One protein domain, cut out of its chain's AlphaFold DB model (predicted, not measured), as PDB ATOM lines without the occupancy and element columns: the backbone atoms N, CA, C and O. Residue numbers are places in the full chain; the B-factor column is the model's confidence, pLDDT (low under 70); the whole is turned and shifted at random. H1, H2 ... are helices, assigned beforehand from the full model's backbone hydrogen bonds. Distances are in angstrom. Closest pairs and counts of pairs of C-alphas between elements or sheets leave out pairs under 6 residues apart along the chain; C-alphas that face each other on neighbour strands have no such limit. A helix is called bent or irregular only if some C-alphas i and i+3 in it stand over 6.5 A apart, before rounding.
ATOM      1  N   THR A  52     228.300 198.049  91.414       96.38
ATOM      2  CA  THR A  52     228.121 197.014  92.449       96.38
ATOM      3  C   THR A  52     227.638 197.605  93.777       96.38
ATOM      4  O   THR A  52     226.698 197.085  94.370       96.38
ATOM      5  N   ALA A  53     228.217 198.727  94.222       96.31
ATOM      6  CA  ALA A  53     227.761 199.431  95.423       96.31
ATOM      7  C   ALA A  53     226.314 199.943  95.283       96.31
ATOM      8  O   ALA A  53     225.492 199.723  96.168       96.31
ATOM      9  N   ASN A  54     225.976 200.552  94.140       98.06
ATOM     10  CA  ASN A  54     224.619 201.032  93.866       98.06
ATOM     11  C   ASN A  54     223.587 199.895  93.742       98.06
ATOM     12  O   ASN A  54     222.408 200.138  93.978       98.06
ATOM     13  N   ALA A  55     223.993 198.683  93.349       98.06
ATOM     14  CA  ALA A  55     223.120 197.510  93.360       98.06
ATOM     15  C   ALA A  55     222.828 197.059  94.799       98.06
ATOM     16  O   ALA A  55     221.667 196.944  95.174       98.06
ATOM     17  N   ARG A  56     223.865 196.922  95.638       98.38
ATOM     18  CA  ARG A  56     223.717 196.545  97.057       98.38
ATOM     19  C   ARG A  56     222.811 197.506  97.836       98.38
ATOM     20  O   ARG A  56     221.936 197.052  98.560       98.38
ATOM     21  N   GLU A  57     222.960 198.818  97.638       98.38
ATOM     22  CA  GLU A  57     222.099 199.809  98.306       98.38
ATOM     23  C   GLU A  57     220.635 199.755  97.826       98.38
ATOM     24  O   GLU A  57     219.730 200.073  98.591       98.38
ATOM     25  N   ARG A  58     220.367 199.308  96.588       98.56
ATOM     26  CA  ARG A  58     218.988 199.067  96.121       98.56
ATOM     27  C   ARG A  58     218.367 197.840  96.776       98.56
ATOM     28  O   ARG A  58     217.209 197.928  97.160       98.56
ATOM     29  N   ASN A  59     219.114 196.743  96.913       98.50
ATOM     30  CA  ASN A  59     218.631 195.537  97.595       98.50
ATOM     31  C   ASN A  59     218.299 195.860  99.059       98.50
ATOM     32  O   ASN A  59     217.147 195.726  99.460       98.50
ATOM     33  N   ARG A  60     219.237 196.495  99.774       98.50
ATOM     34  CA  ARG A  60     219.026 197.028 101.128       98.50
ATOM     35  C   ARG A  60     217.794 197.938 101.231       98.50
ATOM     36  O   ARG A  60     217.056 197.883 102.209       98.50
ATOM     37  N   MET A  61     217.543 198.781 100.228       98.50
ATOM     38  CA  MET A  61     216.346 199.632 100.198       98.50
ATOM     39  C   MET A  61     215.054 198.854  99.876       98.50
ATOM     40  O   MET A  61     213.998 199.247 100.365       98.50
ATOM     41  N   LYS A  62     215.115 197.756  99.102       98.25
ATOM     42  CA  LYS A  62     213.988 196.821  98.919       98.25
ATOM     43  C   LYS A  62     213.642 196.162 100.250       98.25
ATOM     44  O   LYS A  62     212.505 196.286 100.676       98.25
ATOM     45  N   GLU A  63     214.624 195.571 100.929       98.06
ATOM     46  CA  GLU A  63     214.470 194.922 102.242       98.06
ATOM     47  C   GLU A  63     213.809 195.871 103.267       98.06
ATOM     48  O   GLU A  63     212.845 195.510 103.941       98.06
ATOM     49  N   ILE A  64     214.260 197.132 103.323       97.81
ATOM     50  CA  ILE A  64     213.685 198.178 104.189       97.81
ATOM     51  C   ILE A  64     212.246 198.560 103.789       97.81
ATOM     52  O   ILE A  64     211.446 198.913 104.657       97.81
ATOM     53  N   ASN A  65     211.900 198.539 102.499       96.81
ATOM     54  CA  ASN A  65     210.530 198.797 102.044       96.81
ATOM     55  C   ASN A  65     209.605 197.613 102.346       96.81
ATOM     56  O   ASN A  65     208.515 197.823 102.857       96.81
ATOM     57  N   GLU A  66     210.070 196.391 102.121       96.81
ATOM     58  CA  GLU A  66     209.338 195.141 102.331       96.81
ATOM     59  C   GLU A  66     208.993 194.932 103.815       96.81
ATOM     60  O   GLU A  66     207.833 194.712 104.161       96.81
ATOM     61  N   ALA A  67     209.948 195.167 104.721       97.25
ATOM     62  CA  ALA A  67     209.683 195.210 106.162       97.25
ATOM     63  C   ALA A  67     208.684 196.322 106.556       97.25
ATOM     64  O   ALA A  67     207.877 196.156 107.471       97.25
ATOM     65  N   PHE A  68     208.705 197.458 105.851       96.50
ATOM     66  CA  PHE A  68     207.793 198.580 106.082       96.50
ATOM     67  C   PHE A  68     206.379 198.345 105.497       96.50
ATOM     68  O   PHE A  68     205.395 198.866 106.021       96.50
ATOM     69  N   GLU A  69     206.243 197.535 104.449       94.00
ATOM     70  CA  GLU A  69     204.964 197.027 103.930       94.00
ATOM     71  C   GLU A  69     204.360 195.972 104.858       94.00
ATOM     72  O   GLU A  69     203.155 195.991 105.108       94.00
ATOM     73  N   THR A  70     205.183 195.105 105.449       95.25
ATOM     74  CA  THR A  70     204.746 194.198 106.519       95.25
ATOM     75  C   THR A  70     204.254 194.980 107.741       95.25
ATOM     76  O   THR A  70     203.167 194.696 108.238       95.25
ATOM     77  N   LEU A  71     204.964 196.036 108.164       95.75
ATOM     78  CA  LEU A  71     204.506 196.911 109.252       95.75
ATOM     79  C   LEU A  71     203.136 197.549 108.955       95.75
ATOM     80  O   LEU A  71     202.271 197.552 109.829       95.75
ATOM     81  N   GLN A  72     202.909 198.038 107.731       93.75
ATOM     82  CA  GLN A  72     201.600 198.562 107.311       93.75
ATOM     83  C   GLN A  72     200.484 197.517 107.468       93.75
ATOM     84  O   GLN A  72     199.442 197.835 108.032       93.75
ATOM     85  N   LYS A  73     200.720 196.270 107.039       91.69
ATOM     86  CA  LYS A  73     199.747 195.160 107.117       91.69
ATOM     87  C   LYS A  73     199.426 194.716 108.551       91.69
ATOM     88  O   LYS A  73     198.370 194.140 108.781       91.69
ATOM     89  N   THR A  74     200.314 194.971 109.517       92.88
ATOM     90  CA  THR A  74     200.061 194.673 110.944       92.88
ATOM     91  C   THR A  74     199.226 195.730 111.672       92.88
ATOM     92  O   THR A  74     198.793 195.492 112.801       92.88
ATOM     93  N   LEU A  75     198.994 196.900 111.064       92.00
ATOM     94  CA  LEU A  75     198.168 197.941 111.672       92.00
ATOM     95  C   LEU A  75     196.662 197.641 111.525       92.00
ATOM     96  O   LEU A  75     196.236 196.839 110.694       92.00
ATOM     97  N   PRO A  76     195.811 198.281 112.339       91.00
ATOM     98  CA  PRO A  76     194.379 198.340 112.080       91.00
ATOM     99  C   PRO A  76     194.029 199.147 110.822       91.00
ATOM    100  O   PRO A  76     194.561 200.240 110.617       91.00
ATOM    101  N   ASP A  77     193.098 198.631 110.015       85.94
ATOM    102  CA  ASP A  77     192.616 199.302 108.805       85.94
ATOM    103  C   ASP A  77     191.853 200.588 109.148       85.94
ATOM    104  O   ASP A  77     190.828 200.579 109.837       85.94
ATOM    105  N   LEU A  78     192.361 201.720 108.662       83.31
ATOM    106  CA  LEU A  78     191.812 203.042 108.952       83.31
ATOM    107  C   LEU A  78     190.647 203.358 107.995       83.31
ATOM    108  O   LEU A  78     190.807 203.258 106.775       83.31
ATOM    109  N   PRO A  79     189.470 203.771 108.503       73.56
ATOM    110  CA  PRO A  79     188.271 203.911 107.686       73.56
ATOM    111  C   PRO A  79     188.453 204.950 106.571       73.56
ATOM    112  O   PRO A  79     188.650 206.141 106.824       73.56
ATOM    113  N   GLY A  80     188.339 204.484 105.324       70.44
ATOM    114  CA  GLY A  80     188.410 205.303 104.112       70.44
ATOM    115  C   GLY A  80     189.810 205.508 103.522       70.44
ATOM    116  O   GLY A  80     189.937 206.303 102.589       70.44
ATOM    117  N   VAL A  81     190.854 204.838 104.032       73.06
ATOM    118  CA  VAL A  81     192.235 204.982 103.533       73.06
ATOM    119  C   VAL A  81     192.960 203.638 103.506       73.06
ATOM    120  O   VAL A  81     193.263 203.070 104.550       73.06
ATOM    121  N   ASP A  82     193.300 203.167 102.305       74.69
ATOM    122  CA  ASP A  82     194.121 201.965 102.117       74.69
ATOM    123  C   ASP A  82     195.516 202.163 102.730       74.69
ATOM    124  O   ASP A  82     196.112 203.234 102.578       74.69
ATOM    125  N   ALA A  83     196.072 201.129 103.371       70.38
ATOM    126  CA  ALA A  83     197.341 201.231 104.097       70.38
ATOM    127  C   ALA A  83     198.504 201.776 103.236       70.38
ATOM    128  O   ALA A  83     199.279 202.600 103.716       70.38
ATOM    129  N   GLU A  84     198.553 201.415 101.945       72.31
ATOM    130  CA  GLU A  84     199.536 201.886 100.948       72.31
ATOM    131  C   GLU A  84     199.579 203.423 100.794       72.31
ATOM    132  O   GLU A  84     200.600 204.001 100.417       72.31
ATOM    133  N   LYS A  85     198.477 204.121 101.108       79.94
ATOM    134  CA  LYS A  85     198.380 205.588 101.025       79.94
ATOM    135  C   LYS A  85     198.971 206.297 102.251       79.94
ATOM    136  O   LYS A  85     199.091 207.525 102.244       79.94
ATOM    137  N   LEU A  86     199.356 205.561 103.298       85.44
ATOM    138  CA  LEU A  86     199.951 206.122 104.508       85.44
ATOM    139  C   LEU A  86     201.437 206.455 104.293       85.44
ATOM    140  O   LEU A  86     202.243 205.656 103.825       85.44
ATOM    141  N   THR A  87     201.839 207.663 104.688       91.25
ATOM    142  CA  THR A  87     203.241 208.095 104.596       91.25
ATOM    143  C   THR A  87     204.153 207.329 105.563       91.25
ATOM    144  O   THR A  87     203.730 206.914 106.644       91.25
ATOM    145  N   LYS A  88     205.458 207.252 105.256       93.12
ATOM    146  CA  LYS A  88     206.435 206.597 106.148       93.12
ATOM    147  C   LYS A  88     206.436 207.129 107.586       93.12
ATOM    148  O   LYS A  88     206.629 206.352 108.515       93.12
ATOM    149  N   ILE A  89     206.180 208.423 107.787       93.12
ATOM    150  CA  ILE A  89     206.119 209.019 109.130       93.12
ATOM    151  C   ILE A  89     204.783 208.762 109.844       93.12
ATOM    152  O   ILE A  89     204.781 208.617 111.065       93.12
ATOM    153  N   THR A  90     203.655 208.665 109.127       91.94
ATOM    154  CA  THR A  90     202.361 208.354 109.758       91.94
ATOM    155  C   THR A  90     202.303 206.899 110.211       91.94
ATOM    156  O   THR A  90     201.975 206.670 111.368       91.94
ATOM    157  N   VAL A  91     202.733 205.930 109.393       93.69
ATOM    158  CA  VAL A  91     202.793 204.504 109.793       93.69
ATOM    159  C   VAL A  91     203.636 204.298 111.056       93.69
ATOM    160  O   VAL A  91     203.197 203.616 111.976       93.69
ATOM    161  N   LEU A  92     204.812 204.932 111.155       96.06
ATOM    162  CA  LEU A  92     205.667 204.823 112.347       96.06
ATOM    163  C   LEU A  92     205.007 205.416 113.605       96.06
ATOM    164  O   LEU A  92     205.108 204.834 114.683       96.06
ATOM    165  N   ARG A  93     204.295 206.546 113.482       94.06
ATOM    166  CA  ARG A  93     203.523 207.140 114.591       94.06
ATOM    167  C   ARG A  93     202.361 206.242 115.022       94.06
ATOM    168  O   ARG A  93     202.157 206.047 116.216       94.06
ATOM    169  N   LEU A  94     201.637 205.685 114.052       93.75
ATOM    170  CA  LEU A  94     200.523 204.765 114.272       93.75
ATOM    171  C   LEU A  94     200.997 203.483 114.973       93.75
ATOM    172  O   LEU A  94     200.409 203.101 115.978       93.75
ATOM    173  N   ALA A  95     202.104 202.882 114.526       96.06
ATOM    174  CA  ALA A  95     202.696 201.706 115.163       96.06
ATOM    175  C   ALA A  95     203.074 201.959 116.631       96.06
ATOM    176  O   ALA A  95     202.700 201.176 117.501       96.06
ATOM    177  N   VAL A  96     203.734 203.084 116.937       96.12
ATOM    178  CA  VAL A  96     204.061 203.456 118.327       96.12
ATOM    179  C   VAL A  96     202.799 203.679 119.172       96.12
ATOM    180  O   VAL A  96     202.791 203.320 120.346       96.12
ATOM    181  N   ASN A  97     201.727 204.236 118.599       94.00
ATOM    182  CA  ASN A  97     200.449 204.398 119.302       94.00
ATOM    183  C   ASN A  97     199.765 203.042 119.570       94.00
ATOM    184  O   ASN A  97     199.319 202.771 120.681       94.00
ATOM    185  N   TYR A  98     199.721 202.166 118.563       95.06
ATOM    186  CA  TYR A  98     199.093 200.848 118.664       95.06
ATOM    187  C   TYR A  98     199.813 199.941 119.669       95.06
ATOM    188  O   TYR A  98     199.162 199.368 120.536       95.06
ATOM    189  N   ILE A  99     201.154 199.904 119.640       95.56
ATOM    190  CA  ILE A  99     201.962 199.152 120.615       95.56
ATOM    191  C   ILE A  99     201.667 199.615 122.046       95.56
ATOM    192  O   ILE A  99     201.423 198.776 122.905       95.56
ATOM    193  N   LYS A 100     201.622 200.932 122.309       93.62
ATOM    194  CA  LYS A 100     201.300 201.465 123.648       93.62
ATOM    195  C   LYS A 100     199.939 200.990 124.156       93.62
ATOM    196  O   LYS A 100     199.834 200.565 125.299       93.62
ATOM    197  N   ILE A 101     198.912 201.061 123.311       91.50
ATOM    198  CA  ILE A 101     197.546 200.680 123.688       91.50
ATOM    199  C   ILE A 101     197.449 199.165 123.929       91.50
ATOM    200  O   ILE A 101     196.855 198.749 124.922       91.50
ATOM    201  N   LEU A 102     198.109 198.344 123.103       92.69
ATOM    202  CA  LEU A 102     198.215 196.900 123.338       92.69
ATOM    203  C   LEU A 102     199.002 196.561 124.617       92.69
ATOM    204  O   LEU A 102     198.613 195.634 125.323       92.69
ATOM    205  N   SER A 103     200.057 197.313 124.958       94.06
ATOM    206  CA  SER A 103     200.752 197.178 126.248       94.06
ATOM    207  C   SER A 103     199.818 197.467 127.422       94.06
ATOM    208  O   SER A 103     199.670 196.609 128.282       94.06
ATOM    209  N   CYS A 104     199.103 198.598 127.429       90.56
ATOM    210  CA  CYS A 104     198.157 198.914 128.508       90.56
ATOM    211  C   CYS A 104     197.057 197.847 128.674       90.56
ATOM    212  O   CYS A 104     196.637 197.569 129.795       90.56
ATOM    213  N   VAL A 105     196.591 197.226 127.582       90.88
ATOM    214  CA  VAL A 105     195.604 196.129 127.643       90.88
ATOM    215  C   VAL A 105     196.223 194.829 128.167       90.88
ATOM    216  O   VAL A 105     195.596 194.146 128.973       90.88
ATOM    217  N   LYS A 106     197.456 194.504 127.758       90.44
ATOM    218  CA  LYS A 106     198.218 193.347 128.260       90.44
ATOM    219  C   LYS A 106     198.529 193.465 129.754       90.44
ATOM    220  O   LYS A 106     198.435 192.474 130.470       90.44
ATOM    221  N   ASP A 107     198.944 194.649 130.192       91.50
ATOM    222  CA  ASP A 107     199.454 194.897 131.543       91.50
ATOM    223  C   ASP A 107     198.327 195.231 132.543       91.50
ATOM    224  O   ASP A 107     198.527 195.159 133.752       91.50
ATOM    225  N   GLY A 108     197.109 195.491 132.048       85.94
ATOM    226  CA  GLY A 108     195.880 195.638 132.839       85.94
ATOM    227  C   GLY A 108     195.454 197.083 133.112       85.94
ATOM    228  O   GLY A 108     194.306 197.305 133.492       85.94
ATOM    229  N   ASP A 109     196.332 198.053 132.848       85.44
ATOM    230  CA  ASP A 109     196.125 199.492 133.075       85.44
ATOM    231  C   ASP A 109     195.067 200.139 132.156       85.44
ATOM    232  O   ASP A 109     194.682 201.295 132.353       85.44
ATOM    233  N   PHE A 110     194.612 199.449 131.104       82.31
ATOM    234  CA  PHE A 110     193.664 200.020 130.148       82.31
ATOM    235  C   PHE A 110     192.243 200.133 130.719       82.31
ATOM    236  O   PHE A 110     191.476 199.167 130.746       82.31
ATOM    237  N   ILE A 111     191.867 201.357 131.103       74.81
ATOM    238  CA  ILE A 111     190.499 201.735 131.484       74.81
ATOM    239  C   ILE A 111     189.620 201.767 130.224       74.81
ATOM    240  O   ILE A 111     189.418 202.809 129.600       74.81
ATOM    241  N   GLY A 112     189.122 200.600 129.824       76.44
ATOM    242  CA  GLY A 112     188.295 200.438 128.635       76.44
ATOM    243  C   GLY A 112     187.945 198.982 128.354       76.44
ATOM    244  O   GLY A 112     187.927 198.133 129.246       76.44
ATOM    245  N   THR A 113     187.631 198.696 127.096       77.81
ATOM    246  CA  THR A 113     187.150 197.385 126.660       77.81
ATOM    247  C   THR A 113     188.308 196.392 126.542       77.81
ATOM    248  O   THR A 113     189.388 196.719 126.049       77.81
ATOM    249  N   LYS A 114     188.090 195.162 127.028       79.06
ATOM    250  CA  LYS A 114     189.058 194.052 126.917       79.06
ATOM    251  C   LYS A 114     188.893 193.243 125.624       79.06
ATOM    252  O   LYS A 114     189.729 192.393 125.337       79.06
ATOM    253  N   ASP A 115     187.838 193.509 124.850       89.06
ATOM    254  CA  ASP A 115     187.701 193.001 123.485       89.06
ATOM    255  C   ASP A 115     188.706 193.707 122.563       89.06
ATOM    256  O   ASP A 115     188.679 194.928 122.391       89.06
ATOM    257  N   ILE A 116     189.587 192.912 121.955       88.94
ATOM    258  CA  ILE A 116     190.628 193.375 121.038       88.94
ATOM    259  C   ILE A 116     190.009 193.949 119.753       88.94
ATOM    260  O   ILE A 116     190.557 194.903 119.203       88.94
ATOM    261  N   ASP A 117     188.861 193.447 119.287       89.31
ATOM    262  CA  ASP A 117     188.221 193.959 118.071       89.31
ATOM    263  C   ASP A 117     187.489 195.284 118.313       89.31
ATOM    264  O   ASP A 117     187.492 196.164 117.448       89.31
ATOM    265  N   GLU A 118     186.878 195.481 119.482       89.19
ATOM    266  CA  GLU A 118     186.359 196.787 119.903       89.19
ATOM    267  C   GLU A 118     187.482 197.809 120.136       89.19
ATOM    268  O   GLU A 118     187.416 198.924 119.609       89.19
ATOM    269  N   LEU A 119     188.563 197.408 120.813       90.94
ATOM    270  CA  LEU A 119     189.786 198.202 120.958       90.94
ATOM    271  C   LEU A 119     190.349 198.632 119.591       90.94
ATOM    272  O   LEU A 119     190.711 199.795 119.397       90.94
ATOM    273  N   ARG A 120     190.384 197.707 118.622       91.25
ATOM    274  CA  ARG A 120     190.858 197.947 117.253       91.25
ATOM    275  C   ARG A 120     189.983 198.971 116.526       91.25
ATOM    276  O   ARG A 120     190.520 199.901 115.926       91.25
ATOM    277  N   LYS A 121     188.651 198.871 116.643       89.56
ATOM    278  CA  LYS A 121     187.699 199.865 116.104       89.56
ATOM    279  C   LYS A 121     187.907 201.243 116.744       89.56
ATOM    280  O   LYS A 121     188.037 202.233 116.022       89.56
ATOM    281  N   LEU A 122     188.004 201.317 118.074       89.19
ATOM    282  CA  LEU A 122     188.219 202.569 118.812       89.19
ATOM    283  C   LEU A 122     189.552 203.236 118.433       89.19
ATOM    284  O   LEU A 122     189.604 204.447 118.202       89.19
ATOM    285  N   TRP A 123     190.620 202.446 118.288       92.19
ATOM    286  CA  TRP A 123     191.908 202.920 117.781       92.19
ATOM    287  C   TRP A 123     191.774 203.517 116.374       92.19
ATOM    288  O   TRP A 123     192.295 204.610 116.131       92.19
ATOM    289  N   CYS A 124     191.045 202.858 115.464       89.94
ATOM    290  CA  CYS A 124     190.820 203.360 114.106       89.94
ATOM    291  C   CYS A 124     190.054 204.686 114.091       89.94
ATOM    292  O   CYS A 124     190.442 205.593 113.356       89.94
ATOM    293  N   LEU A 125     189.006 204.830 114.911       87.19
ATOM    294  CA  LEU A 125     188.247 206.080 115.026       87.19
ATOM    295  C   LEU A 125     189.141 207.228 115.516       87.19
ATOM    296  O   LEU A 125     189.213 208.273 114.868       87.19
ATOM    297  N   ASN A 126     189.888 207.011 116.601       88.25
ATOM    298  CA  ASN A 126     190.772 208.026 117.182       88.25
ATOM    299  C   ASN A 126     191.897 208.446 116.215       88.25
ATOM    300  O   ASN A 126     192.244 209.626 116.125       88.25
ATOM    301  N   ASN A 127     192.450 207.503 115.447       89.06
ATOM    302  CA  ASN A 127     193.553 207.755 114.516       89.06
ATOM    303  C   ASN A 127     193.108 208.127 113.085       89.06
ATOM    304  O   ASN A 127     193.961 208.483 112.271       89.06
ATOM    305  N   ALA A 128     191.808 208.130 112.758       84.62
ATOM    306  CA  ALA A 128     191.301 208.417 111.405       84.62
ATOM    307  C   ALA A 128     191.778 209.771 110.835       84.62
ATOM    308  O   ALA A 128     191.976 209.919 109.627       84.62
ATOM    309  N   HIS A 129     192.029 210.755 111.702       82.69
ATOM    310  CA  HIS A 129     192.569 212.063 111.323       82.69
ATOM    311  C   HIS A 129     194.020 212.008 110.790       82.69
ATOM    312  O   HIS A 129     194.401 212.856 109.990       82.69
ATOM    313  N   MET A 130     194.824 211.006 111.178       78.38
ATOM    314  CA  MET A 130     196.172 210.761 110.628       78.38
ATOM    315  C   MET A 130     196.145 210.076 109.256       78.38
ATOM    316  O   MET A 130     197.154 210.089 108.549       78.38
ATOM    317  N   ALA A 131     195.015 209.471 108.884       70.25
ATOM    318  CA  ALA A 131     194.828 208.844 107.582       70.25
ATOM    319  C   ALA A 131     194.402 209.869 106.513       70.25
ATOM    320  O   ALA A 131     194.798 209.762 105.351       70.25
ATOM    321  N   ARG A 132     193.625 210.893 106.900       67.12
ATOM    322  CA  ARG A 132     193.160 211.951 105.991       67.12
ATOM    323  C   ARG A 132     194.320 212.813 105.470       67.12
ATOM    324  O   ARG A 132     195.032 213.420 106.272       67.12
TER     325      ARG A 132
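This is residues 52 to 132 of the 446 residues of the protein "Helix-loop-helix protein delilah" of Armadillidium nasatum (UniProt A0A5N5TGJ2). One long helix, H1, sticks out as an arm from a small body in which H2 and H3 form a helical hairpin; residues 52 to 64 of H1 stand free, and the far end of H1 reaches the body beside the first half of H2. A long loop, residues 75 to 87, leads from the end of H1 back to the start of H2. The printed part has 81 residues with three named helices, in the order H1, H2, H3, and no named strand, and its class is all helix. The whole is loose, with a radius of gyration of the C-alphas of 15.6 A, and elongated, spanning 54 by 29 by 16 A, the arm making much of the length.

Begin with H1, residues 52 to 74, the longest helix, and go to its residues 71 to 72, with which alone it touches H2, residues 88 to 107. They only just touch, with 3 pairs of C-alphas within 8 A; the closest C-alphas, those of Gln 72 and Val 91, are 6.5 A apart. The two helices run the same way at a steep tilt of 45 degrees. From H2 look on to H3, residues 116 to 131: the two touch and form a helical hairpin, opposite ways at a shallow tilt of 27 degrees. Their closest C-alphas, those of Thr 90 and Met 130, are 6.7 A apart, and H2 touches H3 with residues 90 to 98 alone. H1 and H3 are apart. In H1 every O i to N i+4 pair is within hydrogen-bond range; in H2 it is 15 of 16 and in H3 9 of 12.

Find C-alpha 52 at (228.121, 197.014, 92.449); from there H1 runs 33.7 A to C-alpha 74 at (200.061, 194.673, 110.944). H2 covers residues 88 to 107, 28.8 A from first to last C-alpha. H3 covers residues 116 to 131, 20.9 A long, and ends with C-alpha 131 at (194.828, 208.844, 107.582). Look near residue 125 for a kink of 40 degrees in H3, which is irregular: C-alphas 126 and 129 are 7.3 A apart.

The two C-alphas farthest apart are those of Thr 52 and Ile 111, 54.4 A. Without residues 52 to 64 the body has 68 residues and spans 34 by 23 by 16 A. The printed part has no cut. The link from H1 to H2, 13 residues, is long, and that from H2 to H3, 8 residues, is short. The mean pLDDT of the printed part is 89.4, and you will find one residue under 70, Arg 132.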